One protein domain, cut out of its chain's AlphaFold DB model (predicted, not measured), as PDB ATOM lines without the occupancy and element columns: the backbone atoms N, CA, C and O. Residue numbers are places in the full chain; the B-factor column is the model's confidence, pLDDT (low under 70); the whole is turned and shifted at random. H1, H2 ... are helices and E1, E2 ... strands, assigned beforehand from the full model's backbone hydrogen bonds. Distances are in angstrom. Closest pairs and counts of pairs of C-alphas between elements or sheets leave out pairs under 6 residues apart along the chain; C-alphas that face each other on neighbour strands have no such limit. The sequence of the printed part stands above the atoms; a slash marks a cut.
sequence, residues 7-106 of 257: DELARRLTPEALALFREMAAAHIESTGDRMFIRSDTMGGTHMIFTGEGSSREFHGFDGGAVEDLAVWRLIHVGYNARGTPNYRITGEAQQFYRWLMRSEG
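What this domain is: This is residues 7 to 106 of the 257 residues of an uncharacterized protein of Acidimicrobiaceae bacterium (UniProt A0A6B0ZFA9). A strongly twisted sheet of five strands has two helices, H2 and H3, packed over one face, while its other face is bare of named helices. The long helix H2 lies in the middle of the domain, between the strands E1, E2 and E3 and the last helix, H4, which crosses H2 on the side away from those strands; the short H1 lies out near H2 and H4, away from the sheet. The printed part has 100 residues, with four named helices and five named strands in the order H1, H2, E1, E2, E3, H3, E4, E5, H4, and its class is mixed, helices and strands. The sheet runs E3, E2, E1, E5, E4, all antiparallel. The whole is compact, with a radius of gyration of the C-alphas of 13.0 A, and rounded, with spans of 38 by 29 by 20 A.

Where its parts are: The longest strand, E2, holds residues 45 to 52 and measures 23.0 A from first to last C-alpha. Beside it in the sheet are E1, residues 36 to 42, 19.3 A long, and E3, residues 55 to 59, 13.2 A long. E4, residues 76 to 80, is 12.9 A long, and E5, residues 86 to 90, is 13.5 A long. The longest helix, H2, runs for 22.9 A through residues 15 to 30, from C-alpha 15 at (125.887, 133.065, 99.022) to C-alpha 30 at (115.952, 113.604, 92.256). H3 holds residues 64 to 72 and measures 13.0 A. H1, residues 7 to 12, is 8.9 A long and begins with C-alpha 7 at (124.197, 126.610, 111.289). H4, residues 92 to 104, is 18.5 A long and ends with C-alpha 104 at (116.044, 125.709, 108.680).

How they stand to each other: E1, E2 and E3 form a meander, each strand the antiparallel neighbour of the one before. In the hairpin of E1 and E2, N 38 and O 49 are 2.8 A apart, within hydrogen-bond range; in the hairpin of E2 and E3, N 50 and O 57 are 2.8 A apart. E1 and E5 are antiparallel at 136 degrees between their directions, with N 88 and O 37 at 2.8 A. In the hairpin of E4 and E5, N 79 and O 87 are 2.8 A apart. E3 and E4 are the edge strands, and from edge to edge the strands' lines turn by 102 degrees. H2 is on the sheet at a height of 8.6 A, over E1 and only just over E2, on which 3 of its 16 C-alphas fall; it runs slantwise to the strands, at 36 degrees to E1 on the local plane. H3 is on the same face at a height of 8.7 A, only just over E5, on which 3 of its 9 C-alphas fall. H2 touches H3 with residues 16 to 21 alone, the closest C-alphas being those of Ala 17 and Ala 66 at 4.2 A; their lines are only just about perpendicular, at 71 degrees. H2 touches H4 with residues 22 to 25 alone, the closest C-alphas being those of Ala 25 and Tyr 98 at 6.7 A. H4 only grazes the sheet, with its residues 92 to 95, and is apart from H3. H1 is not on the sheet; it is close to H2 but not clearly touching, with the C-alphas of Ala 10 and Leu 18 at 7.5 A. In H1, H2 and H4 every O i to N i+4 pair is within hydrogen-bond range; in H3 4 of 5 are.

The domain as a whole: The two C-alphas farthest apart are those of Arg 83 and Gly 106, at 42.2 A. The printed part has no cut, and its links between named elements are tight. The mean pLDDT of the printed part is 87.0; residues 54, 103 and 105 to 106 are under 70.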
ATOM      1  N   ASP A   7     124.468 125.167 111.248       87.81
ATOM      2  CA  ASP A   7     124.197 126.610 111.289       87.81
ATOM      3  C   ASP A   7     125.468 127.454 111.124       87.81
ATOM      4  O   ASP A   7     125.442 128.552 110.563       87.81
ATOM      5  N   GLU A   8     126.599 126.952 111.613       90.75
ATOM      6  CA  GLU A   8     127.896 127.583 111.424       90.75
ATOM      7  C   GLU A   8     128.413 127.344 110.004       90.75
ATOM      8  O   GLU A   8     128.917 128.271 109.373       90.75
ATOM      9  N   LEU A   9     128.225 126.136 109.470       91.62
ATOM     10  CA  LEU A   9     128.559 125.810 108.087       91.62
ATOM     11  C   LEU A   9     127.802 126.703 107.090       91.62
ATOM     12  O   LEU A   9     128.423 127.280 106.200       91.62
ATOM     13  N   ALA A  10     126.494 126.898 107.278       89.56
ATOM     14  CA  ALA A  10     125.683 127.772 106.428       89.56
ATOM     15  C   ALA A  10     126.166 129.231 106.428       89.56
ATOM     16  O   ALA A  10     126.148 129.880 105.387       89.56
ATOM     17  N   ARG A  11     126.649 129.738 107.571       89.50
ATOM     18  CA  ARG A  11     127.205 131.100 107.691       89.50
ATOM     19  C   ARG A  11     128.595 131.256 107.071       89.50
ATOM     20  O   ARG A  11     129.014 132.381 106.816       89.50
ATOM     21  N   ARG A  12     129.330 130.156 106.894       92.31
ATOM     22  CA  ARG A  12     130.694 130.148 106.341       92.31
ATOM     23  C   ARG A  12     130.729 129.982 104.825       92.31
ATOM     24  O   ARG A  12     131.749 130.301 104.220       92.31
ATOM     25  N   LEU A  13     129.653 129.479 104.227       92.12
ATOM     26  CA  LEU A  13     129.510 129.416 102.778       92.12
ATOM     27  C   LEU A  13     129.231 130.807 102.216       92.12
ATOM     28  O   LEU A  13     128.442 131.571 102.772       92.12
ATOM     29  N   THR A  14     129.853 131.115 101.082       92.12
ATOM     30  CA  THR A  14     129.454 132.271 100.280       92.12
ATOM     31  C   THR A  14     128.017 132.079  99.773       92.12
ATOM     32  O   THR A  14     127.589 130.937  99.561       92.12
ATOM     33  N   PRO A  15     127.238 133.161  99.578       89.25
ATOM     34  CA  PRO A  15     125.887 133.065  99.022       89.25
ATOM     35  C   PRO A  15     125.843 132.293  97.696       89.25
ATOM     36  O   PRO A  15     124.941 131.486  97.476       89.25
ATOM     37  N   GLU A  16     126.850 132.485  96.848       89.69
ATOM     38  CA  GLU A  16     127.004 131.818  95.558       89.69
ATOM     39  C   GLU A  16     127.278 130.315  95.721       89.69
ATOM     40  O   GLU A  16     126.647 129.503  95.042       89.69
ATOM     41  N   ALA A  17     128.159 129.921  96.650       93.44
ATOM     42  CA  ALA A  17     128.391 128.512  96.971       93.44
ATOM     43  C   ALA A  17     127.140 127.849  97.549       93.44
ATOM     44  O   ALA A  17     126.822 126.718  97.185       93.44
ATOM     45  N   LEU A  18     126.400 128.550  98.412       92.38
ATOM     46  CA  LEU A  18     125.161 128.040  98.988       92.38
ATOM     47  C   LEU A  18     124.080 127.837  97.915       92.38
ATOM     48  O   LEU A  18     123.425 126.794  97.906       92.38
ATOM     49  N   ALA A  19     123.920 128.788  96.993       90.06
ATOM     50  CA  ALA A  19     122.984 128.678  95.875       90.06
ATOM     51  C   ALA A  19     123.344 127.501  94.953       90.06
ATOM     52  O   ALA A  19     122.511 126.620  94.726       90.06
ATOM     53  N   LEU A  20     124.607 127.423  94.514       93.31
ATOM     54  CA  LEU A  20     125.108 126.317  93.694       93.31
ATOM     55  C   LEU A  20     124.914 124.963  94.393       93.31
ATOM     56  O   LEU A  20     124.475 123.990  93.781       93.31
ATOM     57  N   PHE A  21     125.203 124.898  95.693       94.94
ATOM     58  CA  PHE A  21     125.033 123.690  96.487       94.94
ATOM     59  C   PHE A  21     123.591 123.194  96.513       94.94
ATOM     60  O   PHE A  21     123.370 121.992  96.361       94.94
ATOM     61  N   ARG A  22     122.613 124.092  96.694       91.69
ATOM     62  CA  ARG A  22     121.192 123.715  96.705       91.69
ATOM     63  C   ARG A  22     120.788 123.064  95.391       91.69
ATOM     64  O   ARG A  22     120.176 121.999  95.410       91.69
ATOM     65  N   GLU A  23     121.180 123.656  94.268       91.44
ATOM     66  CA  GLU A  23     120.862 123.123  92.942       91.44
ATOM     67  C   GLU A  23     121.525 121.761  92.696       91.44
ATOM     68  O   GLU A  23     120.868 120.814  92.246       91.44
ATOM     69  N   MET A  24     122.803 121.617  93.067       93.44
ATOM     70  CA  MET A  24     123.518 120.343  92.964       93.44
ATOM     71  C   MET A  24     122.902 119.265  93.872       93.44
ATOM     72  O   MET A  24     122.703 118.126  93.449       93.44
ATOM     73  N   ALA A  25     122.578 119.594  95.121       91.12
ATOM     74  CA  ALA A  25     121.999 118.649  96.069       91.12
ATOM     75  C   ALA A  25     120.579 118.215  95.663       91.12
ATOM     76  O   ALA A  25     120.262 117.028  95.765       91.12
ATOM     77  N   ALA A  26     119.756 119.133  95.140       88.00
ATOM     78  CA  ALA A  26     118.434 118.824  94.598       88.00
ATOM     79  C   ALA A  26     118.526 117.849  93.413       88.00
ATOM     80  O   ALA A  26     117.930 116.772  93.453       88.00
ATOM     81  N   ALA A  27     119.360 118.160  92.412       87.25
ATOM     82  CA  ALA A  27     119.575 117.286  91.256       87.25
ATOM     83  C   ALA A  27     120.102 115.897  91.660       87.25
ATOM     84  O   ALA A  27     119.705 114.880  91.095       87.25
ATOM     85  N   HIS A  28     120.959 115.839  92.683       86.44
ATOM     86  CA  HIS A  28     121.462 114.580  93.222       86.44
ATOM     87  C   HIS A  28     120.366 113.723  93.877       86.44
ATOM     88  O   HIS A  28     120.410 112.501  93.747       86.44
ATOM     89  N   ILE A  29     119.418 114.327  94.598       83.81
ATOM     90  CA  ILE A  29     118.331 113.612  95.291       83.81
ATOM     91  C   ILE A  29     117.254 113.136  94.312       83.81
ATOM     92  O   ILE A  29     116.707 112.052  94.498       83.81
ATOM     93  N   GLU A  30     116.969 113.916  93.271       80.38
ATOM     94  CA  GLU A  30     115.952 113.604  92.256       80.38
ATOM     95  C   GLU A  30     116.370 112.484  91.288       80.38
ATOM     96  O   GLU A  30     115.531 111.948  90.566       80.38
ATOM     97  N   SER A  31     117.654 112.117  91.266       79.62
ATOM     98  CA  SER A  31     118.211 111.103  90.366       79.62
ATOM     99  C   SER A  31     118.702 109.861  91.120       79.62
ATOM    100  O   SER A  31     119.128 109.928  92.278       79.62
ATOM    101  N   THR A  32     118.685 108.712  90.444       75.50
ATOM    102  CA  THR A  32     119.223 107.427  90.918       75.50
ATOM    103  C   THR A  32     120.532 107.067  90.203       75.50
ATOM    104  O   THR A  32     120.972 107.757  89.285       75.50
ATOM    105  N   GLY A  33     121.195 105.993  90.645       78.25
ATOM    106  CA  GLY A  33     122.387 105.462  89.972       78.25
ATOM    107  C   GLY A  33     123.684 106.245  90.228       78.25
ATOM    108  O   GLY A  33     123.841 106.905  91.267       78.25
ATOM    109  N   ASP A  34     124.646 106.118  89.302       79.75
ATOM    110  CA  ASP A  34     125.898 106.888  89.346       79.75
ATOM    111  C   ASP A  34     125.607 108.345  88.989       79.75
ATOM    112  O   ASP A  34     124.986 108.652  87.973       79.75
ATOM    113  N   ARG A  35     126.024 109.236  89.884       88.19
ATOM    114  CA  ARG A  35     125.663 110.652  89.887       88.19
ATOM    115  C   ARG A  35     126.936 111.450  90.006       88.19
ATOM    116  O   ARG A  35     127.653 111.330  91.005       88.19
ATOM    117  N   MET A  36     127.210 112.266  89.004       91.81
ATOM    118  CA  MET A  36     128.422 113.063  88.963       91.81
ATOM    119  C   MET A  36     128.158 114.448  88.402       91.81
ATOM    120  O   MET A  36     127.297 114.648  87.552       91.81
ATOM    121  N   PHE A  37     128.948 115.395  88.881       93.94
ATOM    122  CA  PHE A  37     128.991 116.754  88.383       93.94
ATOM    123  C   PHE A  37     130.339 116.973  87.705       93.94
ATOM    124  O   PHE A  37     131.373 116.528  88.208       93.94
ATOM    125  N   ILE A  38     130.340 117.627  86.552       91.69
ATOM    126  CA  ILE A  38     131.534 117.893  85.756       91.69
ATOM    127  C   ILE A  38     131.621 119.397  85.553       91.69
ATOM    128  O   ILE A  38     130.721 120.005  84.978       91.69
ATOM    129  N   ARG A  39     132.719 119.990  86.024       89.44
ATOM    130  CA  ARG A  39     133.005 121.404  85.786       89.44
ATOM    131  C   ARG A  39     133.563 121.568  84.381       89.44
ATOM    132  O   ARG A  39     134.447 120.816  83.970       89.44
ATOM    133  N   SER A  40     133.068 122.577  83.685       86.12
ATOM    134  CA  SER A  40     133.528 122.977  82.367       86.12
ATOM    135  C   SER A  40     133.758 124.484  82.373       86.12
ATOM    136  O   SER A  40     132.851 125.275  82.634       86.12
ATOM    137  N   ASP A  41     135.005 124.878  82.133       84.44
ATOM    138  CA  ASP A  41     135.409 126.276  82.044       84.44
ATOM    139  C   ASP A  41     135.559 126.645  80.565       84.44
ATOM    140  O   ASP A  41     136.336 126.035  79.827       84.44
ATOM    141  N   THR A  42     134.794 127.639  80.115       83.25
ATOM    142  CA  THR A  42     134.821 128.121  78.727       83.25
ATOM    143  C   THR A  42     135.026 129.628  78.680       83.25
ATOM    144  O   THR A  42     134.932 130.312  79.696       83.25
ATOM    145  N   MET A  43     135.252 130.183  77.484       79.69
ATOM    146  CA  MET A  43     135.310 131.642  77.305       79.69
ATOM    147  C   MET A  43     133.996 132.345  77.693       79.69
ATOM    148  O   MET A  43     134.016 133.534  77.984       79.69
ATOM    149  N   GLY A  44     132.871 131.617  77.709       77.88
ATOM    150  CA  GLY A  44     131.567 132.107  78.164       77.88
ATOM    151  C   GLY A  44     131.346 132.021  79.679       77.88
ATOM    152  O   GLY A  44     130.261 132.358  80.141       77.88
ATOM    153  N   GLY A  45     132.347 131.571  80.441       81.62
ATOM    154  CA  GLY A  45     132.282 131.389  81.890       81.62
ATOM    155  C   GLY A  45     132.329 129.924  82.326       81.62
ATOM    156  O   GLY A  45     132.472 128.998  81.514       81.62
ATOM    157  N   THR A  46     132.224 129.731  83.639       85.00
ATOM    158  CA  THR A  46     132.190 128.419  84.289       85.00
ATOM    159  C   THR A  46     130.761 127.883  84.311       85.00
ATOM    160  O   THR A  46     129.813 128.603  84.623       85.00
ATOM    161  N   HIS A  47     130.603 126.608  83.969       89.00
ATOM    162  CA  HIS A  47     129.349 125.879  84.128       89.00
ATOM    163  C   HIS A  47     129.598 124.490  84.709       89.00
ATOM    164  O   HIS A  47     130.706 123.944  84.652       89.00
ATOM    165  N   MET A  48     128.552 123.927  85.304       91.12
ATOM    166  CA  MET A  48     128.559 122.588  85.875       91.12
ATOM    167  C   MET A  48     127.549 121.735  85.124       91.12
ATOM    168  O   MET A  48     126.417 122.155  84.915       91.12
ATOM    169  N   ILE A  49     127.950 120.530  84.745       91.12
ATOM    170  CA  ILE A  49     127.085 119.562  84.078       91.12
ATOM    171  C   ILE A  49     126.828 118.428  85.060       91.12
ATOM    172  O   ILE A  49     127.767 117.764  85.498       91.12
ATOM    173  N   PHE A  50     125.570 118.198  85.410       92.62
ATOM    174  CA  PHE A  50     125.153 117.010  86.138       92.62
ATOM    175  C   PHE A  50     124.824 115.884  85.172       92.62
ATOM    176  O   PHE A  50     124.082 116.069  84.210       92.62
ATOM    177  N   THR A  51     125.347 114.704  85.472       89.19
ATOM    178  CA  THR A  51     125.005 113.457  84.802       89.19
ATOM    179  C   THR A  51     124.517 112.473  85.854       89.19
ATOM    180  O   THR A  51     125.269 112.096  86.757       89.19
ATOM    181  N   GLY A  52     123.255 112.076  85.729       83.56
ATOM    182  CA  GLY A  52     122.624 111.027  86.517       83.56
ATOM    183  C   GLY A  52     121.805 110.104  85.621       83.56
ATOM    184  O   GLY A  52     121.564 110.397  84.445       83.56
ATOM    185  N   GLU A  53     121.361 108.971  86.158       78.12
ATOM    186  CA  GLU A  53     120.509 108.056  85.403       78.12
ATOM    187  C   GLU A  53     119.223 108.784  84.971       78.12
ATOM    188  O   GLU A  53     118.518 109.369  85.796       78.12
ATOM    189  N   GLY A  54     118.970 108.834  83.658       68.38
ATOM    190  CA  GLY A  54     117.791 109.483  83.074       68.38
ATOM    191  C   GLY A  54     117.726 111.011  83.197       68.38
ATOM    192  O   GLY A  54     116.707 111.588  82.826       68.38
ATOM    193  N   SER A  55     118.774 111.686  83.688       76.25
ATOM    194  CA  SER A  55     118.757 113.143  83.873       76.25
ATOM    195  C   SER A  55     120.103 113.800  83.559       76.25
ATOM    196  O   SER A  55     121.168 113.347  83.976       76.25
ATOM    197  N   SER A  56     120.036 114.904  82.815       84.44
ATOM    198  CA  SER A  56     121.158 115.802  82.560       84.44
ATOM    199  C   SER A  56     120.703 117.220  82.859       84.44
ATOM    200  O   SER A  56     119.611 117.615  82.441       84.44
ATOM    201  N   ARG A  57     121.509 117.972  83.606       88.56
ATOM    202  CA  ARG A  57     121.243 119.381  83.922       88.56
ATOM    203  C   ARG A  57     122.517 120.186  83.783       88.56
ATOM    204  O   ARG A  57     123.590 119.696  84.124       88.56
ATOM    205  N   GLU A  58     122.377 121.414  83.313       89.75
ATOM    206  CA  GLU A  58     123.467 122.379  83.263       89.75
ATOM    207  C   GLU A  58     123.169 123.517  84.229       89.75
ATOM    208  O   GLU A  58     122.043 124.011  84.298       89.75
ATOM    209  N   PHE A  59     124.186 123.906  84.987       88.00
ATOM    210  CA  PHE A  59     124.136 125.013  85.931       88.00
ATOM    211  C   PHE A  59     125.105 126.083  85.450       88.00
ATOM    212  O   PHE A  59     126.244 125.777  85.077       88.00
ATOM    213  N   HIS A  60     124.660 127.334  85.465       88.00
ATOM    214  CA  HIS A  60     125.404 128.484  84.956       88.00
ATOM    215  C   HIS A  60     125.399 129.618  85.981       88.00
ATOM    216  O   HIS A  60     124.637 129.594  86.942       88.00
ATOM    217  N   GLY A  61     126.219 130.645  85.741       81.19
ATOM    218  CA  GLY A  61     126.139 131.896  86.498       81.19
ATOM    219  C   GLY A  61     126.720 131.830  87.912       81.19
ATOM    220  O   GLY A  61     126.390 132.681  88.729       81.19
ATOM    221  N   PHE A  62     127.587 130.856  88.192       82.19
ATOM    222  CA  PHE A  62     128.342 130.774  89.442       82.19
ATOM    223  C   PHE A  62     129.838 131.006  89.188       82.19
ATOM    224  O   PHE A  62     130.354 130.705  88.109       82.19
ATOM    225  N   ASP A  63     130.535 131.545  90.188       82.19
ATOM    226  CA  ASP A  63     131.988 131.720  90.137       82.19
ATOM    227  C   ASP A  63     132.725 130.398  90.412       82.19
ATOM    228  O   ASP A  63     132.274 129.570  91.203       82.19
ATOM    229  N   GLY A  64     133.897 130.206  89.803       79.62
ATOM    230  CA  GLY A  64     134.736 129.027  90.026       79.62
ATOM    231  C   GLY A  64     135.106 128.818  91.501       79.62
ATOM    232  O   GLY A  64     135.202 127.666  91.934       79.62
ATOM    233  N   GLY A  65     135.223 129.905  92.275       86.62
ATOM    234  CA  GLY A  65     135.451 129.866  93.721       86.62
ATOM    235  C   GLY A  65     134.320 129.196  94.508       86.62
ATOM    236  O   GLY A  65     134.583 128.549  95.517       86.62
ATOM    237  N   ALA A  66     133.079 129.221  94.006       91.06
ATOM    238  CA  ALA A  66     131.948 128.549  94.649       91.06
ATOM    239  C   ALA A  66     132.159 127.026  94.731       91.06
ATOM    240  O   ALA A  66     131.827 126.394  95.728       91.06
ATOM    241  N   VAL A  67     132.758 126.420  93.700       91.19
ATOM    242  CA  VAL A  67     133.068 124.978  93.689       91.19
ATOM    243  C   VAL A  67     134.181 124.653  94.687       91.19
ATOM    244  O   VAL A  67     134.138 123.622  95.359       91.19
ATOM    245  N   GLU A  68     135.174 125.535  94.793       90.88
ATOM    246  CA  GLU A  68     136.291 125.395  95.729       90.88
ATOM    247  C   GLU A  68     135.804 125.494  97.178       90.88
ATOM    248  O   GLU A  68     136.143 124.628  97.984       90.88
ATOM    249  N   ASP A  69     134.922 126.449  97.481       93.12
ATOM    250  CA  ASP A  69     134.267 126.583  98.786       93.12
ATOM    251  C   ASP A  69     133.540 125.292  99.187       93.12
ATOM    252  O   ASP A  69     133.732 124.771 100.291       93.12
ATOM    253  N   LEU A  70     132.745 124.712  98.281       94.75
ATOM    254  CA  LEU A  70     132.032 123.460  98.552       94.75
ATOM    255  C   LEU A  70     132.975 122.280  98.806       94.75
ATOM    256  O   LEU A  70     132.660 121.402  99.616       94.75
ATOM    257  N   ALA A  71     134.128 122.244  98.136       93.06
ATOM    258  CA  ALA A  71     135.142 121.220  98.359       93.06
ATOM    259  C   ALA A  71     135.867 121.418  99.701       93.06
ATOM    260  O   ALA A  71     136.055 120.448 100.441       93.06
ATOM    261  N   VAL A  72     136.221 122.661 100.051       93.75
ATOM    262  CA  VAL A  72     136.855 123.026 101.332       93.75
ATOM    263  C   VAL A  72     135.983 122.598 102.509       93.75
ATOM    264  O   VAL A  72     136.479 121.986 103.459       93.75
ATOM    265  N   TRP A  73     134.674 122.832 102.410       93.31
ATOM    266  CA  TRP A  73     133.704 122.435 103.428       93.31
ATOM    267  C   TRP A  73     133.204 120.990 103.300       93.31
ATOM    268  O   TRP A  73     132.282 120.594 104.008       93.31
ATOM    269  N   ARG A  74     133.820 120.175 102.430       92.25
ATOM    270  CA  ARG A  74     133.515 118.742 102.237       92.25
ATOM    271  C   ARG A  74     132.062 118.445 101.858       92.25
ATOM    272  O   ARG A  74     131.579 117.325 102.045       92.25
ATOM    273  N   LEU A  75     131.373 119.417 101.271       94.75
ATOM    274  CA  LEU A  75     130.033 119.219 100.727       94.75
ATOM    275  C   LEU A  75     130.074 118.463  99.393       94.75
ATOM    276  O   LEU A  75     129.138 117.745  99.035       94.75
ATOM    277  N   ILE A  76     131.206 118.544  98.699       94.94
ATOM    278  CA  ILE A  76     131.500 117.733  97.522       94.94
ATOM    279  C   ILE A  76     132.822 116.981  97.683       94.94
ATOM    280  O   ILE A  76     133.777 117.463  98.289       94.94
ATOM    281  N   HIS A  77     132.875 115.781  97.118       93.44
ATOM    282  CA  HIS A  77     134.093 115.010  96.926       93.44
ATOM    283  C   HIS A  77     134.619 115.238  95.510       93.44
ATOM    284  O   HIS A  77     133.868 115.057  94.550       93.44
ATOM    285  N   VAL A  78     135.898 115.593  95.390       93.69
ATOM    286  CA  VAL A  78     136.585 115.773  94.106       93.69
ATOM    287  C   VAL A  78     137.271 114.465  93.721       93.69
ATOM    288  O   VAL A  78     138.204 114.022  94.390       93.69
ATOM    289  N   GLY A  79     136.808 113.851  92.640       89.94
ATOM    290  CA  GLY A  79     137.498 112.770  91.949       89.94
ATOM    291  C   GLY A  79     138.067 113.249  90.616       89.94
ATOM    292  O   GLY A  79     137.786 114.352  90.154       89.94
ATOM    293  N   TYR A  80     138.860 112.401  89.971       89.38
ATOM    294  CA  TYR A  80     139.408 112.671  88.644       89.38
ATOM    295  C   TYR A  80     139.134 111.480  87.736       89.38
ATOM    296  O   TYR A  80     139.271 110.327  88.146       89.38
ATOM    297  N   ASN A  81     138.715 111.751  86.502       83.31
ATOM    298  CA  ASN A  81     138.600 110.705  85.493       83.31
ATOM    299  C   ASN A  81     139.984 110.348  84.908       83.31
ATOM    300  O   ASN A  81     140.989 111.000  85.185       83.31
ATOM    301  N   ALA A  82     140.035 109.333  84.039       82.44
ATOM    302  CA  ALA A  82     141.278 108.877  83.408       82.44
ATOM    303  C   ALA A  82     142.001 109.946  82.558       82.44
ATOM    304  O   ALA A  82     143.175 109.783  82.242       82.44
ATOM    305  N   ARG A  83     141.315 111.033  82.176       84.25
ATOM    306  CA  ARG A  83     141.877 112.169  81.424       84.25
ATOM    307  C   ARG A  83     142.325 113.319  82.333       84.25
ATOM    308  O   ARG A  83     142.716 114.364  81.828       84.25
ATOM    309  N   GLY A  84     142.247 113.146  83.653       82.25
ATOM    310  CA  GLY A  84     142.571 114.184  84.631       82.25
ATOM    311  C   GLY A  84     141.504 115.272  84.764       82.25
ATOM    312  O   GLY A  84     141.752 116.275  85.426       82.25
ATOM    313  N   THR A  85     140.319 115.105  84.168       84.25
ATOM    314  CA  THR A  85     139.210 116.050  84.353       84.25
ATOM    315  C   THR A  85     138.582 115.826  85.729       84.25
ATOM    316  O   THR A  85     138.254 114.673  86.050       84.25
ATOM    317  N   PRO A  86     138.390 116.884  86.535       87.56
ATOM    318  CA  PRO A  86     137.739 116.751  87.826       87.56
ATOM    319  C   PRO A  86     136.268 116.362  87.653       87.56
ATOM    320  O   PRO A  86     135.559 116.886  86.791       87.56
ATOM    321  N   ASN A  87     135.811 115.445  88.495       91.19
ATOM    322  CA  ASN A  87     134.406 115.154  88.718       91.19
ATOM    323  C   ASN A  87     134.071 115.375  90.191       91.19
ATOM    324  O   ASN A  87     134.907 115.190  91.072       91.19
ATOM    325  N   TYR A  88     132.841 115.784  90.456       94.44
ATOM    326  CA  TYR A  88     132.389 116.125  91.792       94.44
ATOM    327  C   TYR A  88     131.202 115.250  92.164       94.44
ATOM    328  O   TYR A  88     130.335 114.962  91.335       94.44
ATOM    329  N   ARG A  89     131.160 114.811  93.420       93.94
ATOM    330  CA  ARG A  89     130.046 114.038  93.979       93.94
ATOM    331  C   ARG A  89     129.585 114.659  95.284       93.94
ATOM    332  O   ARG A  89     130.413 114.980  96.128       93.94
ATOM    333  N   ILE A  90     128.274 114.777  95.468       93.50
ATOM    334  CA  ILE A  90     127.684 115.211  96.737       93.50
ATOM    335  C   ILE A  90     128.029 114.185  97.824       93.50
ATOM    336  O   ILE A  90     127.828 112.982  97.637       93.50
ATOM    337  N   THR A  91     128.572 114.649  98.951       91.50
ATOM    338  CA  THR A  91     128.935 113.769 100.070       91.50
ATOM    339  C   THR A  91     127.707 113.355 100.887       91.50
ATOM    340  O   THR A  91     126.644 113.975 100.827       91.50
ATOM    341  N   GLY A  92     127.837 112.295 101.692       86.25
ATOM    342  CA  GLY A  92     126.770 111.897 102.618       86.25
ATOM    343  C   GLY A  92     126.471 112.967 103.677       86.25
ATOM    344  O   GLY A  92     125.321 113.130 104.081       86.25
ATOM    345  N   GLU A  93     127.489 113.724 104.093       87.81
ATOM    346  CA  GLU A  93     127.343 114.869 104.999       87.81
ATOM    347  C   GLU A  93     126.613 116.028 104.317       87.81
ATOM    348  O   GLU A  93     125.688 116.586 104.899       87.81
ATOM    349  N   ALA A  94     126.911 116.306 103.046       90.81
ATOM    350  CA  ALA A  94     126.151 117.274 102.266       90.81
ATOM    351  C   ALA A  94     124.667 116.930 102.151       90.81
ATOM    352  O   ALA A  94     123.828 117.813 102.271       90.81
ATOM    353  N   GLN A  95     124.298 115.661 101.970       89.44
ATOM    354  CA  GLN A  95     122.877 115.301 101.950       89.44
ATOM    355  C   GLN A  95     122.189 115.600 103.288       89.44
ATOM    356  O   GLN A  95     121.029 116.008 103.307       89.44
ATOM    357  N   GLN A  96     122.887 115.405 104.410       87.44
ATOM    358  CA  GLN A  96     122.369 115.746 105.737       87.44
ATOM    359  C   GLN A  96     122.276 117.263 105.923       87.44
ATOM    360  O   GLN A  96     121.248 117.745 106.393       87.44
ATOM    361  N   PHE A  97     123.300 117.999 105.486       91.31
ATOM    362  CA  PHE A  97     123.319 119.457 105.502       91.31
ATOM    363  C   PHE A  97     122.201 120.049 104.641       91.31
ATOM    364  O   PHE A  97     121.467 120.898 105.121       91.31
ATOM    365  N   TYR A  98     121.978 119.544 103.424       89.94
ATOM    366  CA  TYR A  98     120.880 119.977 102.557       89.94
ATOM    367  C   TYR A  98     119.511 119.733 103.205       89.94
ATOM    368  O   TYR A  98     118.668 120.622 103.233       89.94
ATOM    369  N   ARG A  99     119.293 118.556 103.810       82.19
ATOM    370  CA  ARG A  99     118.048 118.283 104.551       82.19
ATOM    371  C   ARG A  99     117.869 119.206 105.751       82.19
ATOM    372  O   ARG A  99     116.732 119.527 106.073       82.19
ATOM    373  N   TRP A 100     118.947 119.570 106.443       88.12
ATOM    374  CA  TRP A 100     118.896 120.553 107.523       88.12
ATOM    375  C   TRP A 100     118.596 121.952 106.978       88.12
ATOM    376  O   TRP A 100     117.699 122.601 107.498       88.12
ATOM    377  N   LEU A 101     119.253 122.362 105.890       84.31
ATOM    378  CA  LEU A 101     119.109 123.673 105.258       84.31
ATOM    379  C   LEU A 101     117.657 123.913 104.836       84.31
ATOM    380  O   LEU A 101     117.046 124.901 105.234       84.31
ATOM    381  N   MET A 102     117.070 122.927 104.152       79.88
ATOM    382  CA  MET A 102     115.665 122.947 103.737       79.88
ATOM    383  C   MET A 102     114.673 122.920 104.912       79.88
ATOM    384  O   MET A 102     113.526 123.305 104.730       79.88
ATOM    385  N   ARG A 103     115.078 122.454 106.103       68.62
ATOM    386  CA  ARG A 103     114.269 122.567 107.331       68.62
ATOM    387  C   ARG A 103     114.474 123.909 108.036       68.62
ATOM    388  O   ARG A 103     113.560 124.386 108.686       68.62
ATOM    389  N   SER A 104     115.676 124.482 107.964       70.88
ATOM    390  CA  SER A 104     116.044 125.709 108.680       70.88
ATOM    391  C   SER A 104     115.575 126.991 107.993       70.88
ATOM    392  O   SER A 104     115.367 127.992 108.665       70.88
ATOM    393  N   GLU A 105     115.397 126.968 106.672       67.44
ATOM    394  CA  GLU A 105     114.926 128.117 105.878       67.44
ATOM    395  C   GLU A 105     113.399 128.262 105.866       67.44
ATOM    396  O   GLU A 105     112.847 129.110 105.162       67.44
ATOM    397  N   GLY A 106     112.724 127.423 106.650       56.81
ATOM    398  CA  GLY A 106     111.347 127.042 106.418       56.81
ATOM    399  C   GLY A 106     111.269 126.188 105.161       56.81
ATOM    400  O   GLY A 106     111.807 126.531 104.105       56.81
TER     401      GLY A 106